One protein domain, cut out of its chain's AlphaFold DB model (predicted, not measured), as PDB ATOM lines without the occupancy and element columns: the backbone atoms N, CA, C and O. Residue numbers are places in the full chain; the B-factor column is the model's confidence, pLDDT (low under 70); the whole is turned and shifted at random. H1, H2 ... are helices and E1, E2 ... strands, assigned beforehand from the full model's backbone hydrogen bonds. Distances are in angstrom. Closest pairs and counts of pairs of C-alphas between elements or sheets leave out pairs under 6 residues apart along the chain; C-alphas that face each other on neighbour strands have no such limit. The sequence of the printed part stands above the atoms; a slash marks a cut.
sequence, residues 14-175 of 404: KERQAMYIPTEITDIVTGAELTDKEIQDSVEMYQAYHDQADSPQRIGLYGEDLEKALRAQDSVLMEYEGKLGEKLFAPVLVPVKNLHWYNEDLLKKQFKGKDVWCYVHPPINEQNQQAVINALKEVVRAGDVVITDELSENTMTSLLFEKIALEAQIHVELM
ATOM      1  N   LYS A  14      -5.483 -44.279-145.960       57.44
ATOM      2  CA  LYS A  14      -4.058 -43.909-145.891       57.44
ATOM      3  C   LYS A  14      -3.774 -42.506-146.428       57.44
ATOM      4  O   LYS A  14      -2.996 -41.774-145.823       57.44
ATOM      5  N   GLU A  15      -4.427 -42.106-147.517       60.62
ATOM      6  CA  GLU A  15      -4.315 -40.749-148.065       60.62
ATOM      7  C   GLU A  15      -4.934 -39.724-147.111       60.62
ATOM      8  O   GLU A  15      -4.358 -38.659-146.906       60.62
ATOM      9  N   ARG A  16      -6.049 -40.071-146.450       62.41
ATOM     10  CA  ARG A  16      -6.635 -39.233-145.392       62.41
ATOM     11  C   ARG A  16      -5.702 -39.109-144.189       62.41
ATOM     12  O   ARG A  16      -5.453 -38.002-143.745       62.41
ATOM     13  N   GLN A  17      -5.110 -40.198-143.698       61.38
ATOM     14  CA  GLN A  17      -4.173 -40.146-142.563       61.38
ATOM     15  C   GLN A  17      -2.928 -39.295-142.851       61.38
ATOM     16  O   GLN A  17      -2.511 -38.520-141.995       61.38
ATOM     17  N   ALA A  18      -2.379 -39.363-144.067       59.91
ATOM     18  CA  ALA A  18      -1.294 -38.477-144.483       59.91
ATOM     19  C   ALA A  18      -1.741 -37.011-144.644       59.91
ATOM     20  O   ALA A  18      -0.894 -36.117-144.679       59.91
ATOM     21  N   MET A  19      -3.045 -36.729-144.763       58.84
ATOM     22  CA  MET A  19      -3.585 -35.365-144.820       58.84
ATOM     23  C   MET A  19      -3.680 -34.676-143.456       58.84
ATOM     24  O   MET A  19      -3.614 -33.454-143.440       58.84
ATOM     25  N   TYR A  20      -3.751 -35.413-142.345       64.38
ATOM     26  CA  TYR A  20      -4.017 -34.823-141.025       64.38
ATOM     27  C   TYR A  20      -2.780 -34.507-140.183       64.38
ATOM     28  O   TYR A  20      -2.947 -33.953-139.107       64.38
ATOM     29  N   ILE A  21      -1.553 -34.832-140.613       68.75
ATOM     30  CA  ILE A  21      -0.369 -34.418-139.841       68.75
ATOM     31  C   ILE A  21      -0.154 -32.921-140.098       68.75
ATOM     32  O   ILE A  21       0.206 -32.570-141.231       68.75
ATOM     33  N   PRO A  22      -0.393 -32.041-139.109       70.50
ATOM     34  CA  PRO A  22      -0.266 -30.611-139.319       70.50
ATOM     35  C   PRO A  22       1.202 -30.252-139.548       70.50
ATOM     36  O   PRO A  22       2.105 -30.864-138.970       70.50
ATOM     37  N   THR A  23       1.457 -29.281-140.421       69.88
ATOM     38  CA  THR A  23       2.828 -28.944-140.827       69.88
ATOM     39  C   THR A  23       3.457 -27.864-139.956       69.88
ATOM     40  O   THR A  23       4.655 -27.943-139.693       69.88
ATOM     41  N   GLU A  24       2.682 -26.899-139.460       84.62
ATOM     42  CA  GLU A  24       3.198 -25.742-138.719       84.62
ATOM     43  C   GLU A  24       2.253 -25.367-137.567       84.62
ATOM     44  O   GLU A  24       1.031 -25.409-137.724       84.62
ATOM     45  N   ILE A  25       2.825 -25.039-136.402       87.44
ATOM     46  CA  ILE A  25       2.078 -24.402-135.311       87.44
ATOM     47  C   ILE A  25       1.919 -22.932-135.672       87.44
ATOM     48  O   ILE A  25       2.916 -22.260-135.948       87.44
ATOM     49  N   THR A  26       0.695 -22.426-135.612       89.88
ATOM     50  CA  THR A  26       0.423 -20.996-135.790       89.88
ATOM     51  C   THR A  26       0.448 -20.246-134.464       89.88
ATOM     52  O   THR A  26       0.913 -19.107-134.432       89.88
ATOM     53  N   ASP A  27      -0.009 -20.871-133.373       93.50
ATOM     54  CA  ASP A  27      -0.076 -20.243-132.051       93.50
ATOM     55  C   ASP A  27      -0.141 -21.263-130.892       93.50
ATOM     56  O   ASP A  27      -0.448 -22.442-131.089       93.50
ATOM     57  N   ILE A  28       0.116 -20.801-129.666       94.25
ATOM     58  CA  ILE A  28      -0.220 -21.503-128.419       94.25
ATOM     59  C   ILE A  28      -1.153 -20.602-127.616       94.25
ATOM     60  O   ILE A  28      -0.774 -19.518-127.175       94.25
ATOM     61  N   VAL A  29      -2.376 -21.072-127.399       95.25
ATOM     62  CA  VAL A  29      -3.469 -20.291-126.819       95.25
ATOM     63  C   VAL A  29      -3.987 -20.947-125.545       95.25
ATOM     64  O   VAL A  29      -4.029 -22.167-125.425       95.25
ATOM     65  N   THR A  30      -4.401 -20.138-124.573       94.12
ATOM     66  CA  THR A  30      -5.100 -20.612-123.368       94.12
ATOM     67  C   THR A  30      -6.529 -20.094-123.402       94.12
ATOM     68  O   THR A  30      -6.744 -18.917-123.696       94.12
ATOM     69  N   GLY A  31      -7.498 -20.961-123.113       88.75
ATOM     70  CA  GLY A  31      -8.907 -20.573-123.038       88.75
ATOM     71  C   GLY A  31      -9.544 -20.181-124.367       88.75
ATOM     72  O   GLY A  31     -10.384 -19.283-124.403       88.75
ATOM     73  N   ALA A  32      -9.146 -20.835-125.460       92.62
ATOM     74  CA  ALA A  32      -9.786 -20.629-126.754       92.62
ATOM     75  C   ALA A  32     -11.248 -21.109-126.733       92.62
ATOM     76  O   ALA A  32     -11.549 -22.216-126.290       92.62
ATOM     77  N   GLU A  33     -12.158 -20.283-127.249       96.00
ATOM     78  CA  GLU A  33     -13.554 -20.664-127.467       96.00
ATOM     79  C   GLU A  33     -13.691 -21.306-128.851       96.00
ATOM     80  O   GLU A  33     -13.861 -20.616-129.857       96.00
ATOM     81  N   LEU A  34     -13.574 -22.634-128.903       97.19
ATOM     82  CA  LEU A  34     -13.666 -23.393-130.149       97.19
ATOM     83  C   LEU A  34     -15.122 -23.642-130.555       97.19
ATOM     84  O   LEU A  34     -15.986 -23.939-129.725       97.19
ATOM     85  N   THR A  35     -15.394 -23.584-131.855       97.31
ATOM     86  CA  THR A  35     -16.664 -24.046-132.423       97.31
ATOM     87  C   THR A  35     -16.763 -25.574-132.380       97.31
ATOM     88  O   THR A  35     -15.756 -26.279-132.404       97.31
ATOM     89  N   ASP A  36     -17.983 -26.124-132.399       97.31
ATOM     90  CA  ASP A  36     -18.177 -27.586-132.433       97.31
ATOM     91  C   ASP A  36     -17.508 -28.243-133.649       97.31
ATOM     92  O   ASP A  36     -17.029 -29.372-133.563       97.31
ATOM     93  N   LYS A  37     -17.438 -27.524-134.777       95.94
ATOM     94  CA  LYS A  37     -16.728 -27.999-135.965       95.94
ATOM     95  C   LYS A  37     -15.218 -28.076-135.730       95.94
ATOM     96  O   LYS A  37     -14.626 -29.096-136.064       95.94
ATOM     97  N   GLU A  38     -14.610 -27.034-135.166       96.50
ATOM     98  CA  GLU A  38     -13.174 -27.040-134.852       96.50
ATOM     99  C   GLU A  38     -12.833 -28.151-133.861       96.50
ATOM    100  O   GLU A  38     -11.821 -28.822-134.036       96.50
ATOM    101  N   ILE A  39     -13.691 -28.402-132.869       97.38
ATOM    102  CA  ILE A  39     -13.513 -29.505-131.916       97.38
ATOM    103  C   ILE A  39     -13.560 -30.851-132.638       97.38
ATOM    104  O   ILE A  39     -12.646 -31.650-132.466       97.38
ATOM    105  N   GLN A  40     -14.569 -31.089-133.479       96.12
ATOM    106  CA  GLN A  40     -14.688 -32.340-134.231       96.12
ATOM    107  C   GLN A  40     -13.474 -32.582-135.141       96.12
ATOM    108  O   GLN A  40     -12.876 -33.658-135.098       96.12
ATOM    109  N   ASP A  41     -13.076 -31.579-135.928       94.50
ATOM    110  CA  ASP A  41     -11.928 -31.682-136.837       94.50
ATOM    111  C   ASP A  41     -10.617 -31.917-136.046       94.50
ATOM    112  O   ASP A  41      -9.761 -32.709-136.449       94.50
ATOM    113  N   SER A  42     -10.480 -31.275-134.880       95.75
ATOM    114  CA  SER A  42      -9.338 -31.426-133.964       95.75
ATOM    115  C   SER A  42      -9.271 -32.813-133.326       95.75
ATOM    116  O   SER A  42      -8.195 -33.408-133.261       95.75
ATOM    117  N   VAL A  43     -10.414 -33.360-132.902       95.62
ATOM    118  CA  VAL A  43     -10.524 -34.729-132.379       95.62
ATOM    119  C   VAL A  43     -10.091 -35.733-133.440       95.62
ATOM    120  O   VAL A  43      -9.278 -36.613-133.151       95.62
ATOM    121  N   GLU A  44     -10.577 -35.591-134.674       93.31
ATOM    122  CA  GLU A  44     -10.207 -36.472-135.786       93.31
ATOM    123  C   GLU A  44      -8.704 -36.432-136.075       93.31
ATOM    124  O   GLU A  44      -8.073 -37.485-136.215       93.31
ATOM    125  N   MET A  45      -8.114 -35.234-136.123       93.31
ATOM    126  CA  MET A  45      -6.678 -35.047-136.332       93.31
ATOM    127  C   MET A  45      -5.852 -35.684-135.210       93.31
ATOM    128  O   MET A  45      -4.957 -36.494-135.475       93.31
ATOM    129  N   TYR A  46      -6.176 -35.365-133.958       93.12
ATOM    130  CA  TYR A  46      -5.423 -35.823-132.795       93.12
ATOM    131  C   TYR A  46      -5.505 -37.349-132.648       93.12
ATOM    132  O   TYR A  46      -4.486 -38.019-132.463       93.12
ATOM    133  N   GLN A  47      -6.695 -37.934-132.826       91.38
ATOM    134  CA  GLN A  47      -6.866 -39.388-132.836       91.38
ATOM    135  C   GLN A  47      -6.094 -40.038-133.986       91.38
ATOM    136  O   GLN A  47      -5.451 -41.066-133.783       91.38
ATOM    137  N   ALA A  48      -6.105 -39.447-135.186       89.50
ATOM    138  CA  ALA A  48      -5.364 -39.974-136.328       89.50
ATOM    139  C   ALA A  48      -3.843 -39.964-136.112       89.50
ATOM    140  O   ALA A  48      -3.171 -40.863-136.623       89.50
ATOM    141  N   TYR A  49      -3.309 -38.986-135.374       89.44
ATOM    142  CA  TYR A  49      -1.907 -38.940-134.959       89.44
ATOM    143  C   TYR A  49      -1.586 -40.060-133.965       89.44
ATOM    144  O   TYR A  49      -0.741 -40.912-134.246       89.44
ATOM    145  N   HIS A  50      -2.321 -40.132-132.854       88.06
ATOM    146  CA  HIS A  50      -2.097 -41.145-131.814       88.06
ATOM    147  C   HIS A  50      -2.340 -42.566-132.300       88.06
ATOM    148  O   HIS A  50      -1.681 -43.512-131.869       88.06
ATOM    149  N   ASP A  51      -3.217 -42.736-133.284       86.88
ATOM    150  CA  ASP A  51      -3.462 -44.009-133.940       86.88
ATOM    151  C   ASP A  51      -2.253 -44.558-134.717       86.88
ATOM    152  O   ASP A  51      -2.249 -45.755-135.017       86.88
ATOM    153  N   GLN A  52      -1.213 -43.763-134.983       85.62
ATOM    154  CA  GLN A  52       0.003 -44.204-135.685       85.62
ATOM    155  C   GLN A  52       1.027 -44.893-134.779       85.62
ATOM    156  O   GLN A  52       1.815 -45.686-135.283       85.62
ATOM    157  N   ALA A  53       1.010 -44.635-133.467       84.75
ATOM    158  CA  ALA A  53       1.956 -45.249-132.533       84.75
ATOM    159  C   ALA A  53       1.792 -46.783-132.478       84.75
ATOM    160  O   ALA A  53       0.679 -47.281-132.309       84.75
ATOM    161  N   ASP A  54       2.867 -47.553-132.597       89.69
ATOM    162  CA  ASP A  54       2.794 -49.017-132.498       89.69
ATOM    163  C   ASP A  54       2.907 -49.470-131.035       89.69
ATOM    164  O   ASP A  54       3.935 -49.973-130.603       89.69
ATOM    165  N   SER A  55       1.860 -49.221-130.244       94.44
ATOM    166  CA  SER A  55       1.776 -49.632-128.837       94.44
ATOM    167  C   SER A  55       0.400 -50.226-128.511       94.44
ATOM    168  O   SER A  55      -0.605 -49.752-129.059       94.44
ATOM    169  N   PRO A  56       0.319 -51.252-127.638       96.06
ATOM    170  CA  PRO A  56      -0.950 -51.805-127.162       96.06
ATOM    171  C   PRO A  56      -1.758 -50.822-126.313       96.06
ATOM    172  O   PRO A  56      -2.976 -50.980-126.229       96.06
ATOM    173  N   GLN A  57      -1.115 -49.821-125.712       95.19
ATOM    174  CA  GLN A  57      -1.746 -48.833-124.843       95.19
ATOM    175  C   GLN A  57      -1.871 -47.488-125.565       95.19
ATOM    176  O   GLN A  57      -1.053 -47.130-126.418       95.19
ATOM    177  N   ARG A  58      -2.920 -46.736-125.248       93.31
ATOM    178  CA  ARG A  58      -3.063 -45.338-125.655       93.31
ATOM    179  C   ARG A  58      -2.343 -44.448-124.649       93.31
ATOM    180  O   ARG A  58      -2.440 -44.676-123.452       93.31
ATOM    181  N   ILE A  59      -1.671 -43.426-125.164       91.00
ATOM    182  CA  ILE A  59      -1.057 -42.353-124.382       91.00
ATOM    183  C   ILE A  59      -1.768 -41.048-124.725       91.00
ATOM    184  O   ILE A  59      -2.192 -40.862-125.869       91.00
ATOM    185  N   GLY A  60      -1.882 -40.142-123.756       90.88
ATOM    186  CA  GLY A  60      -2.582 -38.872-123.943       90.88
ATOM    187  C   GLY A  60      -4.107 -39.019-123.920       90.88
ATOM    188  O   GLY A  60      -4.656 -39.932-123.309       90.88
ATOM    189  N   LEU A  61      -4.813 -38.074-124.549       94.50
ATOM    190  CA  LEU A  61      -6.273 -37.973-124.433       94.50
ATOM    191  C   LEU A  61      -7.010 -38.674-125.574       94.50
ATOM    192  O   LEU A  61      -6.562 -38.722-126.715       94.50
ATOM    193  N   TYR A  62      -8.208 -39.169-125.298       93.25
ATOM    194  CA  TYR A  62      -9.070 -39.764-126.314       93.25
ATOM    195  C   TYR A  62     -10.542 -39.640-125.920       93.25
ATOM    196  O   TYR A  62     -10.868 -39.326-124.778       93.25
ATOM    197  N   GLY A  63     -11.432 -39.882-126.889       92.56
ATOM    198  CA  GLY A  63     -12.880 -39.840-126.677       92.56
ATOM    199  C   GLY A  63     -13.349 -38.541-126.017       92.56
ATOM    200  O   GLY A  63     -12.902 -37.452-126.380       92.56
ATOM    201  N   GLU A  64     -14.223 -38.677-125.022       94.12
ATOM    202  CA  GLU A  64     -14.808 -37.541-124.310       94.12
ATOM    203  C   GLU A  64     -13.785 -36.695-123.543       94.12
ATOM    204  O   GLU A  64     -13.992 -35.494-123.396       94.12
ATOM    205  N   ASP A  65     -12.686 -37.277-123.056       95.31
ATOM    206  CA  ASP A  65     -11.680 -36.519-122.301       95.31
ATOM    207  C   ASP A  65     -10.923 -35.538-123.202       95.31
ATOM    208  O   ASP A  65     -10.632 -34.412-122.795       95.31
ATOM    209  N   LEU A  66     -10.669 -35.925-124.456       96.44
ATOM    210  CA  LEU A  66     -10.095 -35.027-125.457       96.44
ATOM    211  C   LEU A  66     -11.055 -33.879-125.790       96.44
ATOM    212  O   LEU A  66     -10.642 -32.721-125.826       96.44
ATOM    213  N   GLU A  67     -12.341 -34.176-125.991       97.19
ATOM    214  CA  GLU A  67     -13.360 -33.148-126.235       97.19
ATOM    215  C   GLU A  67     -13.501 -32.186-125.052       97.19
ATOM    216  O   GLU A  67     -13.546 -30.968-125.243       97.19
ATOM    217  N   LYS A  68     -13.530 -32.712-123.821       97.06
ATOM    218  CA  LYS A  68     -13.566 -31.908-122.592       97.06
ATOM    219  C   LYS A  68     -12.339 -31.007-122.496       97.06
ATOM    220  O   LYS A  68     -12.495 -29.821-122.220       97.06
ATOM    221  N   ALA A  69     -11.146 -31.525-122.781       97.44
ATOM    222  CA  ALA A  69      -9.915 -30.740-122.756       97.44
ATOM    223  C   ALA A  69      -9.899 -29.620-123.806       97.44
ATOM    224  O   ALA A  69      -9.469 -28.515-123.486       97.44
ATOM    225  N   LEU A  70     -10.407 -29.873-125.016       97.75
ATOM    226  CA  LEU A  70     -10.542 -28.865-126.076       97.75
ATOM    227  C   LEU A  70     -11.556 -27.762-125.727       97.75
ATOM    228  O   LEU A  70     -11.433 -26.643-126.215       97.75
ATOM    229  N   ARG A  71     -12.553 -28.066-124.888       97.56
ATOM    230  CA  ARG A  71     -13.559 -27.101-124.403       97.56
ATOM    231  C   ARG A  71     -13.155 -26.388-123.111       97.56
ATOM    232  O   ARG A  71     -13.791 -25.400-122.742       97.56
ATOM    233  N   ALA A  72     -12.162 -26.900-122.390       97.06
ATOM    234  CA  ALA A  72     -11.784 -26.378-121.086       97.06
ATOM    235  C   ALA A  72     -11.023 -25.051-121.219       97.06
ATOM    236  O   ALA A  72     -10.008 -24.954-121.908       97.06
ATOM    237  N   GLN A  73     -11.508 -24.023-120.516       96.62
ATOM    238  CA  GLN A  73     -10.932 -22.675-120.573       96.62
ATOM    239  C   GLN A  73      -9.534 -22.582-119.951       96.62
ATOM    240  O   GLN A  73      -8.788 -21.649-120.233       96.62
ATOM    241  N   ASP A  74      -9.189 -23.527-119.086       96.50
ATOM    242  CA  ASP A  74      -7.891 -23.614-118.435       96.50
ATOM    243  C   ASP A  74      -6.952 -24.619-119.108       96.50
ATOM    244  O   ASP A  74      -5.865 -24.842-118.595       96.50
ATOM    245  N   SER A  75      -7.310 -25.187-120.264       97.50
ATOM    246  CA  SER A  75      -6.364 -25.936-121.096       97.50
ATOM    247  C   SER A  75      -5.473 -24.996-121.908       97.50
ATOM    248  O   SER A  75      -5.923 -23.971-122.431       97.50
ATOM    249  N   VAL A  76      -4.214 -25.398-122.088       97.94
ATOM    250  CA  VAL A  76      -3.303 -24.798-123.067       97.94
ATOM    251  C   VAL A  76      -3.406 -25.603-124.353       97.94
ATOM    252  O   VAL A  76      -3.101 -26.798-124.369       97.94
ATOM    253  N   LEU A  77      -3.832 -24.950-125.426       97.69
ATOM    254  CA  LEU A  77      -4.019 -25.542-126.741       97.69
ATOM    255  C   LEU A  77      -2.954 -25.035-127.710       97.69
ATOM    256  O   LEU A  77      -2.499 -23.896-127.642       97.69
ATOM    257  N   MET A  78      -2.591 -25.891-128.646       96.12
ATOM    258  CA  MET A  78      -1.757 -25.574-129.790       96.12
ATOM    259  C   MET A  78      -2.648 -25.429-131.011       96.12
ATOM    260  O   MET A  78      -3.432 -26.334-131.290       96.12
ATOM    261  N   GLU A  79      -2.533 -24.306-131.713       96.44
ATOM    262  CA  GLU A  79      -3.210 -24.072-132.984       96.44
ATOM    263  C   GLU A  79      -2.307 -24.524-134.137       96.44
ATOM    264  O   GLU A  79      -1.110 -24.223-134.173       96.44
ATOM    265  N   TYR A  80      -2.896 -25.229-135.095       93.88
ATOM    266  CA  TYR A  80      -2.262 -25.621-136.342       93.88
ATOM    267  C   TYR A  80      -3.067 -25.120-137.534       93.88
ATOM    268  O   TYR A  80      -4.299 -25.078-137.498       93.88
ATOM    269  N   GLU A  81      -2.366 -24.857-138.633       91.81
ATOM    270  CA  GLU A  81      -2.993 -24.698-139.942       91.81
ATOM    271  C   GLU A  81      -3.097 -26.066-140.635       91.81
ATOM    272  O   GLU A  81      -2.099 -26.743-140.906       91.81
ATOM    273  N   GLY A  82      -4.331 -26.500-140.885       88.00
ATOM    274  CA  GLY A  82      -4.652 -27.687-141.663       88.00
ATOM    275  C   GLY A  82      -4.397 -27.483-143.158       88.00
ATOM    276  O   GLY A  82      -4.176 -26.375-143.649       88.00
ATOM    277  N   LYS A  83      -4.421 -28.571-143.932       84.56
ATOM    278  CA  LYS A  83      -4.014 -28.535-145.352       84.56
ATOM    279  C   LYS A  83      -4.946 -27.723-146.249       84.56
ATOM    280  O   LYS A  83      -4.543 -27.360-147.355       84.56
ATOM    281  N   LEU A  84      -6.183 -27.488-145.825       86.94
ATOM    282  CA  LEU A  84      -7.165 -26.680-146.544       86.94
ATOM    283  C   LEU A  84      -7.288 -25.271-145.934       86.94
ATOM    284  O   LEU A  84      -8.209 -24.538-146.299       86.94
ATOM    285  N   GLY A  85      -6.361 -24.885-145.049       88.31
ATOM    286  CA  GLY A  85      -6.369 -23.614-144.322       88.31
ATOM    287  C   GLY A  85      -7.342 -23.589-143.139       88.31
ATOM    288  O   GLY A  85      -7.621 -22.521-142.596       88.31
ATOM    289  N   GLU A  86      -7.912 -24.733-142.758       91.81
ATOM    290  CA  GLU A  86      -8.707 -24.869-141.542       91.81
ATOM    291  C   GLU A  86      -7.829 -24.750-140.291       91.81
ATOM    292  O   GLU A  86      -6.666 -25.143-140.300       91.81
ATOM    293  N   LYS A  87      -8.389 -24.229-139.198       94.62
ATOM    294  CA  LYS A  87      -7.712 -24.222-137.901       94.62
ATOM    295  C   LYS A  87      -7.974 -25.533-137.181       94.62
ATOM    296  O   LYS A  87      -9.125 -25.937-137.030       94.62
ATOM    297  N   LEU A  88      -6.907 -26.177-136.733       95.94
ATOM    298  CA  LEU A  88      -6.958 -27.391-135.927       95.94
ATOM    299  C   LEU A  88      -6.308 -27.109-134.580       95.94
ATOM    300  O   LEU A  88      -5.395 -26.293-134.488       95.94
ATOM    301  N   PHE A  89      -6.750 -27.808-133.545       96.69
ATOM    302  CA  PHE A  89      -6.264 -27.614-132.189       96.69
ATOM    303  C   PHE A  89      -5.832 -28.947-131.577       96.69
ATOM    304  O   PHE A  89      -6.434 -29.988-131.823       96.69
ATOM    305  N   ALA A  90      -4.787 -28.927-130.756       96.62
ATOM    306  CA  ALA A  90      -4.466 -30.041-129.867       96.62
ATOM    307  C   ALA A  90      -4.204 -29.516-128.459       96.62
ATOM    308  O   ALA A  90      -3.498 -28.517-128.312       96.62
ATOM    309  N   PRO A  91      -4.713 -30.181-127.412       97.19
ATOM    310  CA  PRO A  91      -4.287 -29.861-126.064       97.19
ATOM    311  C   PRO A  91      -2.793 -30.165-125.912       97.19
ATOM    312  O   PRO A  91      -2.293 -31.176-126.400       97.19
ATOM    313  N   VAL A  92      -2.079 -29.261-125.248       96.50
ATOM    314  CA  VAL A  92      -0.667 -29.416-124.869       96.50
ATOM    315  C   VAL A  92      -0.577 -29.706-123.385       96.50
ATOM    316  O   VAL A  92       0.093 -30.652-122.982       96.50
ATOM    317  N   LEU A  93      -1.270 -28.889-122.589       97.94
ATOM    318  CA  LEU A  93      -1.333 -28.988-121.140       97.94
ATOM    319  C   LEU A  93      -2.786 -28.943-120.693       97.94
ATOM    320  O   LEU A  93      -3.522 -28.025-121.055       97.94
ATOM    321  N   VAL A  94      -3.171 -29.920-119.879       98.12
ATOM    322  CA  VAL A  94      -4.508 -30.000-119.285       98.12
ATOM    323  C   VAL A  94      -4.370 -30.090-117.770       98.12
ATOM    324  O   VAL A  94      -3.614 -30.939-117.293       98.12
ATOM    325  N   PRO A  95      -5.077 -29.262-116.987       97.88
ATOM    326  CA  PRO A  95      -5.086 -29.399-115.536       97.88
ATOM    327  C   PRO A  95      -5.549 -30.797-115.119       97.88
ATOM    328  O   PRO A  95      -6.596 -31.266-115.562       97.88
ATOM    329  N   VAL A  96      -4.811 -31.448-114.223       97.38
ATOM    330  CA  VAL A  96      -5.115 -32.814-113.760       97.38
ATOM    331  C   VAL A  96      -6.505 -32.921-113.129       97.38
ATOM    332  O   VAL A  96      -7.172 -33.934-113.296       97.38
ATOM    333  N   LYS A  97      -6.992 -31.860-112.479       96.62
ATOM    334  CA  LYS A  97      -8.364 -31.779-111.939       96.62
ATOM    335  C   LYS A  97      -9.462 -32.004-112.999       96.62
ATOM    336  O   LYS A  97     -10.590 -32.334-112.650       96.62
ATOM    337  N   ASN A  98      -9.144 -31.814-114.285       96.56
ATOM    338  CA  ASN A  98     -10.055 -32.048-115.407       96.56
ATOM    339  C   ASN A  98      -9.938 -33.484-115.963       96.56
ATOM    340  O   ASN A  98     -10.700 -33.853-116.854       96.56
ATOM    341  N   LEU A  99      -9.001 -34.293-115.455       95.62
ATOM    342  CA  LEU A  99      -8.716 -35.658-115.893       95.62
ATOM    343  C   LEU A  99      -9.093 -36.643-114.782       95.62
ATOM    344  O   LEU A  99      -8.305 -36.941-113.887       95.62
ATOM    345  N   HIS A 100     -10.319 -37.159-114.845       92.88
ATOM    346  CA  HIS A 100     -10.925 -37.959-113.774       92.88
ATOM    347  C   HIS A 100     -10.139 -39.230-113.392       92.88
ATOM    348  O   HIS A 100     -10.238 -39.678-112.246       92.88
ATOM    349  N   TRP A 101      -9.358 -39.770-114.331       92.88
ATOM    350  CA  TRP A 101      -8.528 -40.968-114.204       92.88
ATOM    351  C   TRP A 101      -7.184 -40.722-113.501       92.88
ATOM    352  O   TRP A 101      -6.561 -41.673-113.043       92.88
ATOM    353  N   TYR A 102      -6.752 -39.471-113.323       95.69
ATOM    354  CA  TYR A 102      -5.598 -39.152-112.478       95.69
ATOM    355  C   TYR A 102      -5.988 -39.067-110.991       95.69
ATOM    356  O   TYR A 102      -7.067 -38.593-110.618       95.69
ATOM    357  N   ASN A 103      -5.084 -39.496-110.111       95.50
ATOM    358  CA  ASN A 103      -5.221 -39.403-108.662       95.50
ATOM    359  C   ASN A 103      -4.795 -38.013-108.159       95.50
ATOM    360  O   ASN A 103      -3.678 -37.801-107.685       95.50
ATOM    361  N   GLU A 104      -5.709 -37.049-108.267       95.31
ATOM    362  CA  GLU A 104      -5.474 -35.661-107.857       95.31
ATOM    363  C   GLU A 104      -5.036 -35.529-106.387       95.31
ATOM    364  O   GLU A 104      -4.164 -34.713-106.081       95.31
ATOM    365  N   ASP A 105      -5.582 -36.341-105.477       94.19
ATOM    366  CA  ASP A 105      -5.255 -36.273-104.048       94.19
ATOM    367  C   ASP A 105      -3.813 -36.708-103.768       94.19
ATOM    368  O   ASP A 105      -3.088 -36.035-103.022       94.19
ATOM    369  N   LEU A 106      -3.367 -37.799-104.402       94.88
ATOM    370  CA  LEU A 106      -1.972 -38.233-104.343       94.88
ATOM    371  C   LEU A 106      -1.048 -37.138-104.878       94.88
ATOM    372  O   LEU A 106      -0.081 -36.767-104.209       94.88
ATOM    373  N   LEU A 107      -1.366 -36.593-106.049       95.56
ATOM    374  CA  LEU A 107      -0.537 -35.599-106.725       95.56
ATOM    375  C   LEU A 107      -0.447 -34.300-105.922       95.56
ATOM    376  O   LEU A 107       0.651 -33.789-105.697       95.56
ATOM    377  N   LYS A 108      -1.563 -33.803-105.380       94.38
ATOM    378  CA  LYS A 108      -1.567 -32.645-104.471       94.38
ATOM    379  C   LYS A 108      -0.722 -32.899-103.233       94.38
ATOM    380  O   LYS A 108       0.018 -32.012-102.807       94.38
ATOM    381  N   LYS A 109      -0.801 -34.089-102.638       94.38
ATOM    382  CA  LYS A 109       0.019 -34.448-101.474       94.38
ATOM    383  C   LYS A 109       1.506 -34.497-101.831       94.38
ATOM    384  O   LYS A 109       2.312 -33.900-101.115       94.38
ATOM    385  N   GLN A 110       1.861 -35.165-102.926       94.25
ATOM    386  CA  GLN A 110       3.236 -35.298-103.415       94.25
ATOM    387  C   GLN A 110       3.849 -33.927-103.726       94.25
ATOM    388  O   GLN A 110       4.954 -33.620-103.278       94.25
ATOM    389  N   PHE A 111       3.087 -33.055-104.385       95.25
ATOM    390  CA  PHE A 111       3.534 -31.733-104.818       95.25
ATOM    391  C   PHE A 111       3.119 -30.592-103.882       95.25
ATOM    392  O   PHE A 111       3.117 -29.429-104.279       95.25
ATOM    393  N   LYS A 112       2.826 -30.895-102.610       95.44
ATOM    394  CA  LYS A 112       2.592 -29.908-101.533       95.44
ATOM    395  C   LYS A 112       1.518 -28.858-101.869       95.44
ATOM    396  O   LYS A 112       1.651 -27.693-101.502       95.44
ATOM    397  N   GLY A 113       0.457 -29.282-102.547       94.00
ATOM    398  CA  GLY A 113      -0.695 -28.458-102.910       94.00
ATOM    399  C   GLY A 113      -0.500 -27.571-104.140       94.00
ATOM    400  O   GLY A 113      -1.350 -26.720-104.374       94.00
ATOM    401  N   LYS A 114       0.589 -27.745-104.902       96.38
ATOM    402  CA  LYS A 114       0.762 -27.100-106.212       96.38
ATOM    403  C   LYS A 114      -0.302 -27.577-107.200       96.38
ATOM    404  O   LYS A 114      -0.743 -28.727-107.113       96.38
ATOM    405  N   ASP A 115      -0.650 -26.718-108.153       97.62
ATOM    406  CA  ASP A 115      -1.446 -27.140-109.298       97.62
ATOM    407  C   ASP A 115      -0.617 -28.079-110.182       97.62
ATOM    408  O   ASP A 115       0.603 -27.930-110.338       97.62
ATOM    409  N   VAL A 116      -1.289 -29.097-110.716       98.06
ATOM    410  CA  VAL A 116      -0.663 -30.158-111.505       98.06
ATOM    411  C   VAL A 116      -1.308 -30.196-112.880       98.06
ATOM    412  O   VAL A 116      -2.533 -30.230-113.013       98.06
ATOM    413  N   TRP A 117      -0.464 -30.207-113.898       98.25
ATOM    414  CA  TRP A 117      -0.823 -30.189-115.307       98.25
ATOM    415  C   TRP A 117      -0.318 -31.457-115.978       98.25
ATOM    416  O   TRP A 117       0.792 -31.886-115.702       98.25
ATOM    417  N   CYS A 118      -1.093 -32.044-116.878       97.56
ATOM    418  CA  CYS A 118      -0.681 -33.185-117.683       97.56
ATOM    419  C   CYS A 118      -0.235 -32.715-119.072       97.56
ATOM    420  O   CYS A 118      -0.991 -32.021-119.757       97.56
ATOM    421  N   TYR A 119       0.976 -33.091-119.487       97.19
ATOM    422  CA  TYR A 119       1.431 -32.983-120.868       97.19
ATOM    423  C   TYR A 119       0.876 -34.146-121.684       97.19
ATOM    424  O   TYR A 119       1.256 -35.297-121.478       97.19
ATOM    425  N   VAL A 120      -0.002 -33.825-122.633       95.19
ATOM    426  CA  VAL A 120      -0.818 -34.808-123.358       95.19
ATOM    427  C   VAL A 120      -0.318 -35.052-124.784       95.19
ATOM    428  O   VAL A 120      -1.110 -35.289-125.685       95.19
ATOM    429  N   HIS A 121       0.994 -34.983-125.020       93.25
ATOM    430  CA  HIS A 121       1.643 -35.424-126.271       93.25
ATOM    431  C   HIS A 121       0.937 -34.978-127.571       93.25
ATOM    432  O   HIS A 121       0.509 -35.824-128.368       93.25
ATOM    433  N   PRO A 122       0.771 -33.664-127.809       93.75
ATOM    434  CA  PRO A 122       0.237 -33.177-129.075       93.75
ATOM    435  C   PRO A 122       1.161 -33.561-130.247       93.75
ATOM    436  O   PRO A 122       2.359 -33.785-130.046       93.75
ATOM    437  N   PRO A 123       0.649 -33.586-131.490       90.88
ATOM    438  CA  PRO A 123       1.488 -33.705-132.677       90.88
ATOM    439  C   PRO A 123       2.564 -32.612-132.714       90.88
ATOM    440  O   PRO A 123       2.261 -31.423-132.834       90.88
ATOM    441  N   ILE A 124       3.833 -33.006-132.632       89.56
ATOM    442  CA  ILE A 124       4.976 -32.085-132.670       89.56
ATOM    443  C   ILE A 124       5.973 -32.493-133.750       89.56
ATOM    444  O   ILE A 124       6.203 -33.675-134.006       89.56
ATOM    445  N   ASN A 125       6.597 -31.494-134.368       85.88
ATOM    446  CA  ASN A 125       7.754 -31.662-135.241       85.88
ATOM    447  C   ASN A 125       8.943 -30.848-134.693       85.88
ATOM    448  O   ASN A 125       8.795 -30.090-133.732       85.88
ATOM    449  N   GLU A 126      10.124 -30.997-135.295       85.12
ATOM    450  CA  GLU A 126      11.352 -30.336-134.821       85.12
ATOM    451  C   GLU A 126      11.249 -28.802-134.777       85.12
ATOM    452  O   GLU A 126      11.768 -28.177-133.852       85.12
ATOM    453  N   GLN A 127      10.557 -28.186-135.741       84.81
ATOM    454  CA  GLN A 127      10.405 -26.725-135.825       84.81
ATOM    455  C   GLN A 127       9.547 -26.181-134.677       84.81
ATOM    456  O   GLN A 127       9.788 -25.097-134.147       84.81
ATOM    457  N   ASN A 128       8.578 -26.987-134.266       84.56
ATOM    458  CA  ASN A 128       7.533 -26.660-133.311       84.56
ATOM    459  C   ASN A 128       7.897 -27.007-131.859       84.56
ATOM    460  O   ASN A 128       7.275 -26.517-130.915       84.56
ATOM    461  N   GLN A 129       8.944 -27.812-131.660       88.81
ATOM    462  CA  GLN A 129       9.373 -28.280-130.343       88.81
ATOM    463  C   GLN A 129       9.651 -27.124-129.369       88.81
ATOM    464  O   GLN A 129       9.341 -27.220-128.183       88.81
ATOM    465  N   GLN A 130      10.209 -26.008-129.850       90.06
ATOM    466  CA  GLN A 130      10.552 -24.878-128.984       90.06
ATOM    467  C   GLN A 130       9.321 -24.185-128.386       90.06
ATOM    468  O   GLN A 130       9.383 -23.723-127.247       90.06
ATOM    469  N   ALA A 131       8.210 -24.126-129.123       91.06
ATOM    470  CA  ALA A 131       6.974 -23.525-128.633       91.06
ATOM    471  C   ALA A 131       6.414 -24.332-127.447       91.06
ATOM    472  O   ALA A 131       6.117 -23.764-126.399       91.06
ATOM    473  N   VAL A 132       6.409 -25.666-127.559       91.94
ATOM    474  CA  VAL A 132       6.024 -26.579-126.466       91.94
ATOM    475  C   VAL A 132       6.935 -26.425-125.257       91.94
ATOM    476  O   VAL A 132       6.457 -26.273-124.138       91.94
ATOM    477  N   ILE A 133       8.253 -26.403-125.475       92.50
ATOM    478  CA  ILE A 133       9.240 -26.174-124.411       92.50
ATOM    479  C   ILE A 133       8.933 -24.880-123.653       92.50
ATOM    480  O   ILE A 133       9.025 -24.850-122.427       92.50
ATOM    481  N   ASN A 134       8.585 -23.806-124.364       92.81
ATOM    482  CA  ASN A 134       8.267 -22.527-123.742       92.81
ATOM    483  C   ASN A 134       6.983 -22.609-122.905       92.81
ATOM    484  O   ASN A 134       7.018 -22.185-121.753       92.81
ATOM    485  N   ALA A 135       5.918 -23.229-123.421       93.75
ATOM    486  CA  ALA A 135       4.669 -23.426-122.679       93.75
ATOM    487  C   ALA A 135       4.884 -24.240-121.387       93.75
ATOM    488  O   ALA A 135       4.436 -23.848-120.310       93.75
ATOM    489  N   LEU A 136       5.654 -25.331-121.460       94.62
ATOM    490  CA  LEU A 136       5.997 -26.153-120.292       94.62
ATOM    491  C   LEU A 136       6.809 -25.354-119.257       94.62
ATOM    492  O   LEU A 136       6.542 -25.422-118.057       94.62
ATOM    493  N   LYS A 137       7.780 -24.552-119.713       93.56
ATOM    494  CA  LYS A 137       8.578 -23.679-118.837       93.56
ATOM    495  C   LYS A 137       7.733 -22.609-118.155       93.56
ATOM    496  O   LYS A 137       8.047 -22.262-117.021       93.56
ATOM    497  N   GLU A 138       6.734 -22.051-118.828       94.56
ATOM    498  CA  GLU A 138       5.853 -21.030-118.249       94.56
ATOM    499  C   GLU A 138       5.066 -21.579-117.060       94.56
ATOM    500  O   GLU A 138       5.124 -20.980-115.985       94.56
ATOM    501  N   VAL A 139       4.448 -22.755-117.209       95.06
ATOM    502  CA  VAL A 139       3.733 -23.431-116.113       95.06
ATOM    503  C   VAL A 139       4.671 -23.732-114.946       95.06
ATOM    504  O   VAL A 139       4.413 -23.329-113.814       95.06
ATOM    505  N   VAL A 140       5.829 -24.343-115.209       94.88
ATOM    506  CA  VAL A 140       6.777 -24.670-114.132       94.88
ATOM    507  C   VAL A 140       7.305 -23.406-113.436       94.88
ATOM    508  O   VAL A 140       7.426 -23.375-112.212       94.88
ATOM    509  N   ARG A 141       7.575 -22.318-114.171       93.88
ATOM    510  CA  ARG A 141       8.010 -21.028-113.594       93.88
ATOM    511  C   ARG A 141       6.935 -20.344-112.754       93.88
ATOM    512  O   ARG A 141       7.297 -19.577-111.863       93.88
ATOM    513  N   ALA A 142       5.657 -20.612-113.014       95.00
ATOM    514  CA  ALA A 142       4.556 -20.152-112.171       95.00
ATOM    515  C   ALA A 142       4.524 -20.858-110.800       95.00
ATOM    516  O   ALA A 142       3.860 -20.382-109.883       95.00
ATOM    517  N   GLY A 143       5.306 -21.930-110.631       94.38
ATOM    518  CA  GLY A 143       5.402 -22.709-109.398       94.38
ATOM    519  C   GLY A 143       4.668 -24.047-109.458       94.38
ATOM    520  O   GLY A 143       4.797 -24.828-108.510       94.38
ATOM    521  N   ASP A 144       3.977 -24.317-110.563       96.81
ATOM    522  CA  ASP A 144       3.187 -25.522-110.801       96.81
ATOM    523  C   ASP A 144       4.063 -26.714-111.210       96.81
ATOM    524  O   ASP A 144       5.289 -26.615-111.357       96.81
ATOM    525  N   VAL A 145       3.422 -27.870-111.365       97.12
ATOM    526  CA  VAL A 145       4.057 -29.120-111.787       97.12
ATOM    527  C   VAL A 145       3.450 -29.587-113.097       97.12
ATOM    528  O   VAL A 145       2.231 -29.580-113.256       97.12
ATOM    529  N   VAL A 146       4.299 -30.039-114.017       97.06
ATOM    530  CA  VAL A 146       3.851 -30.726-115.231       97.06
ATOM    531  C   VAL A 146       4.206 -32.198-115.123       97.06
ATOM    532  O   VAL A 146       5.377 -32.528-114.975       97.06
ATOM    533  N   ILE A 147       3.221 -33.078-115.228       96.56
ATOM    534  CA  ILE A 147       3.405 -34.525-115.309       96.56
ATOM    535  C   ILE A 147       3.208 -35.022-116.739       96.56
ATOM    536  O   ILE A 147       2.568 -34.360-117.556       96.56
ATOM    537  N   THR A 148       3.748 -36.192-117.049       95.06
ATOM    538  CA  THR A 148       3.499 -36.894-118.309       95.06
ATOM    539  C   THR A 148       3.541 -38.400-118.099       95.06
ATOM    540  O   THR A 148       4.290 -38.885-117.251       95.06
ATOM    541  N   ASP A 149       2.744 -39.107-118.883       93.88
ATOM    542  CA  ASP A 149       2.756 -40.545-119.113       93.88
ATOM    543  C   ASP A 149       3.492 -40.832-120.427       93.88
ATOM    544  O   ASP A 149       3.064 -40.386-121.481       93.88
ATOM    545  N   GLU A 150       4.607 -41.554-120.432       92.88
ATOM    546  CA  GLU A 150       5.300 -41.875-121.686       92.88
ATOM    547  C   GLU A 150       5.596 -43.360-121.812       92.88
ATOM    548  O   GLU A 150       5.905 -44.033-120.834       92.88
ATOM    549  N   LEU A 151       5.544 -43.870-123.041       92.38
ATOM    550  CA  LEU A 151       6.061 -45.204-123.329       92.38
ATOM    551  C   LEU A 151       7.565 -45.216-123.047       92.38
ATOM    552  O   LEU A 151       8.288 -44.382-123.589       92.38
ATOM    553  N   SER A 152       8.041 -46.188-122.272       89.62
ATOM    554  CA  SER A 152       9.460 -46.316-121.908       89.62
ATOM    555  C   SER A 152      10.384 -46.458-123.127       89.62
ATOM    556  O   SER A 152      11.547 -46.057-123.090       89.62
ATOM    557  N   GLU A 153       9.864 -46.991-124.235       86.81
ATOM    558  CA  GLU A 153      10.583 -47.123-125.506       86.81
ATOM    559  C   GLU A 153      10.591 -45.827-126.342       86.81
ATOM    560  O   GLU A 153      11.386 -45.691-127.278       86.81
ATOM    561  N   ASN A 154       9.726 -44.857-126.028       83.12
ATOM    562  CA  ASN A 154       9.633 -43.598-126.758       83.12
ATOM    563  C   ASN A 154      10.633 -42.571-126.217       83.12
ATOM    564  O   ASN A 154      10.380 -41.849-125.257       83.12
ATOM    565  N   THR A 155      11.762 -42.435-126.905       82.00
ATOM    566  CA  THR A 155      12.820 -41.508-126.495       82.00
ATOM    567  C   THR A 155      12.491 -40.036-126.749       82.00
ATOM    568  O   THR A 155      13.136 -39.170-126.164       82.00
ATOM    569  N   MET A 156      11.502 -39.707-127.588       84.50
ATOM    570  CA  MET A 156      11.244 -38.315-127.983       84.50
ATOM    571  C   MET A 156      10.745 -37.450-126.821       84.50
ATOM    572  O   MET A 156      11.246 -36.336-126.641       84.50
ATOM    573  N   THR A 157       9.791 -37.942-126.024       82.94
ATOM    574  CA  THR A 157       9.266 -37.197-124.865       82.94
ATOM    575  C   THR A 157      10.330 -37.062-123.779       82.94
ATOM    576  O   THR A 157      10.566 -35.961-123.279       82.94
ATOM    577  N   SER A 158      11.069 -38.134-123.503       84.56
ATOM    578  CA  SER A 158      12.219 -38.110-122.599       84.56
ATOM    579  C   SER A 158      13.264 -37.061-123.005       84.56
ATOM    580  O   SER A 158      13.644 -36.226-122.186       84.56
ATOM    581  N   LEU A 159      13.663 -37.019-124.282       87.12
ATOM    582  CA  LEU A 159      14.603 -36.017-124.801       87.12
ATOM    583  C   LEU A 159      14.055 -34.586-124.690       87.12
ATOM    584  O   LEU A 159      14.808 -33.650-124.411       87.12
ATOM    585  N   LEU A 160      12.748 -34.397-124.897       86.62
ATOM    586  CA  LEU A 160      12.082 -33.108-124.700       86.62
ATOM    587  C   LEU A 160      12.185 -32.651-123.235       86.62
ATOM    588  O   LEU A 160      12.569 -31.509-122.980       86.62
ATOM    589  N   PHE A 161      11.882 -33.534-122.282       86.12
ATOM    590  CA  PHE A 161      11.926 -33.242-120.847       86.12
ATOM    591  C   PHE A 161      13.356 -32.966-120.370       86.12
ATOM    592  O   PHE A 161      13.590 -31.981-119.670       86.12
ATOM    593  N   GLU A 162      14.335 -33.753-120.816       88.06
ATOM    594  CA  GLU A 162      15.758 -33.520-120.536       88.06
ATOM    595  C   GLU A 162      16.242 -32.171-121.080       88.06
ATOM    596  O   GLU A 162      16.947 -31.427-120.390       88.06
ATOM    597  N   LYS A 163      15.826 -31.805-122.298       88.75
ATOM    598  CA  LYS A 163      16.142 -30.498-122.887       88.75
ATOM    599  C   LYS A 163      15.551 -29.352-122.063       88.75
ATOM    600  O   LYS A 163      16.242 -28.362-121.817       88.75
ATOM    601  N   ILE A 164      14.308 -29.479-121.595       85.62
ATOM    602  CA  ILE A 164      13.675 -28.485-120.709       85.62
ATOM    603  C   ILE A 164      14.464 -28.347-119.409       85.62
ATOM    604  O   ILE A 164      14.768 -27.223-119.001       85.62
ATOM    605  N   ALA A 165      14.824 -29.474-118.796       87.44
ATOM    606  CA  ALA A 165      15.599 -29.524-117.563       87.44
ATOM    607  C   ALA A 165      16.915 -28.751-117.694       87.44
ATOM    608  O   ALA A 165      17.218 -27.878-116.877       87.44
ATOM    609  N   LEU A 166      17.652 -29.018-118.775       88.31
ATOM    610  CA  LEU A 166      18.934 -28.388-119.069       88.31
ATOM    611  C   LEU A 166      18.792 -26.880-119.322       88.31
ATOM    612  O   LEU A 166      19.560 -26.086-118.782       88.31
ATOM    613  N   GLU A 167      17.821 -26.472-120.140       88.94
ATOM    614  CA  GLU A 167      17.678 -25.075-120.563       88.94
ATOM    615  C   GLU A 167      17.069 -24.162-119.495       88.94
ATOM    616  O   GLU A 167      17.357 -22.964-119.478       88.94
ATOM    617  N   ALA A 168      16.180 -24.680-118.647       83.12
ATOM    618  CA  ALA A 168      15.455 -23.880-117.660       83.12
ATOM    619  C   ALA A 168      15.880 -24.129-116.213       83.12
ATOM    620  O   ALA A 168      15.300 -23.506-115.326       83.12
ATOM    621  N   GLN A 169      16.887 -24.977-115.979       85.06
ATOM    622  CA  GLN A 169      17.300 -25.380-114.629       85.06
ATOM    623  C   GLN A 169      16.114 -25.960-113.835       85.06
ATOM    624  O   GLN A 169      15.931 -25.674-112.655       85.06
ATOM    625  N   ILE A 170      15.285 -26.744-114.527       89.81
ATOM    626  CA  ILE A 170      14.106 -27.427-113.983       89.81
ATOM    627  C   ILE A 170      14.517 -28.847-113.583       89.81
ATOM    628  O   ILE A 170      15.362 -29.457-114.241       89.81
ATOM    629  N   HIS A 171      13.929 -29.376-112.514       90.06
ATOM    630  CA  HIS A 171      14.131 -30.761-112.112       90.06
ATOM    631  C   HIS A 171      13.167 -31.679-112.872       90.06
ATOM    632  O   HIS A 171      11.972 -31.393-112.941       90.06
ATOM    633  N   VAL A 172      13.695 -32.774-113.425       89.38
ATOM    634  CA  VAL A 172      12.892 -33.909-113.899       89.38
ATOM    635  C   VAL A 172      13.025 -35.011-112.870       89.38
ATOM    636  O   VAL A 172      14.145 -35.438-112.580       89.38
ATOM    637  N   GLU A 173      11.902 -35.487-112.359       91.94
ATOM    638  CA  GLU A 173      11.863 -36.663-111.501       91.94
ATOM    639  C   GLU A 173      11.029 -37.769-112.149       91.94
ATOM    640  O   GLU A 173       9.965 -37.522-112.722       91.94
ATOM    641  N   LEU A 174      11.531 -39.004-112.057       90.69
ATOM    642  CA  LEU A 174      10.694 -40.187-112.225       90.69
ATOM    643  C   LEU A 174       9.722 -40.217-111.049       90.69
ATOM    644  O   LEU A 174      10.144 -40.139-109.892       90.69
ATOM    645  N   MET A 175       8.434 -40.324-111.343       91.50
ATOM    646  CA  MET A 175       7.431 -40.420-110.295       91.50
ATOM    647  C   MET A 175       7.509 -41.785-109.628       91.50
ATOM    648  O   MET A 175       7.804 -42.793-110.272       91.50
TER     649      MET A 175
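What this domain is: This is residues 14 to 175 of the 404 residues of an uncharacterized protein of Candidatus Saccharibacteria bacterium (UniProt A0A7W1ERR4). A strongly twisted sheet of five strands curls like part of a barrel, and H5 fills its hollow, near strands from one edge of the sheet to the other, with H6 packed on H5 beyond it. On the other face of the sheet H3 lies over E3, H2 packs beside E3 and touches H3, and the small helices H1 and H4 lie toward the two ends of the longest axis. The printed part has 162 residues, with six named helices and six named strands along the chain as H1 E1 H2 H3 E2 E3 H4 E4 H5 E5 H6 E6. The sheet order is E1 E2 E3 E4 E5, mixed, since E4 and E5 are parallel and the other neighbours antiparallel; the class is mixed, helices and strands. The whole is compact and rounded, with a radius of gyration of the C-alphas of 15.3 A and spans of 46 by 31 by 29 A.

How they stand to each other: H1, residues 14 to 19, is not on the sheet. The edge strand E1, residues 25 to 30, follows it. H2, residues 36 to 50, is close to H1 but not clearly touching, with the C-alphas of Gln 17 and Ala 48 closest at 6.4 A. H3, residues 63 to 71, touches H2 at a steep tilt of 53 degrees, opposite ways; Ile 39 and Leu 70 have the closest C-alphas, 6.6 A apart, and H2 touches H3 with residues 39 to 43 alone. E2, residues 76 to 81, is antiparallel to E1, with N 29 and O 77 at 2.8 A. E3, residues 87 to 95, forms a hairpin with E2, with N 78 and O 90 at 2.8 A. E3 bends by 55 degrees at residue 92, and its pairing is staggered: residues 87 to 93 pair with E2 and 93 to 95 with E4, residues 116 to 119. E3 and E4 are antiparallel, with N 118 and O 94 at 2.8 A. H2 stands at the sheet's level, only just, at a height of 3.9 A; its closest C-alpha pair with E3 is Ser 42 and Leu 88, 5.1 A. H3 lies over E3 at a height of 8.4 A over the sheet and runs across the strands, at 84 degrees to E3 on the local plane. H4, residues 104 to 110, only grazes the sheet with residues 104 to 108. E4, H5, residues 129 to 141, and E5, residues 145 to 151, form a strand-helix-strand unit, two parallel neighbour strands with a helix between, and its crossover is right-handed; N 147 and O 117 are 2.7 A apart. H6, residues 155 to 168, touches H5 at a steep tilt of 55 degrees, the same way, the closest C-alphas being those of Ile 133 and Ile 164, 6.2 A. The arrangement has three layers, helices on both faces of a sheet: H5 and H6 on one face, H3 on the other. E6, residues 171 to 174, pairs with no named strand; E5 and E6 are near each other. In H1 to H6 every O i to N i+4 pair is within hydrogen-bond range.

Where its parts are: H1 begins at C-alpha 14, (-4.058, -43.909, -145.891). From first to last C-alpha, H2 measures 21.0 A, E3 23.1 A, H5 18.3 A, and E5 and H6 19.9 A each. E3 begins at C-alpha 87, (-7.712, -24.222, -137.901). E6 ends at C-alpha 174, (10.694, -40.187, -112.225).

The domain as a whole: The two C-alphas farthest apart are those of Glu 15 and Lys 112, 48.3 A. The printed part has no cut. The link from H2 to H3, residues 51 to 62, is long. The mean pLDDT of the printed part is 91.0; residues 14 to 21 and residue 23 are under 70.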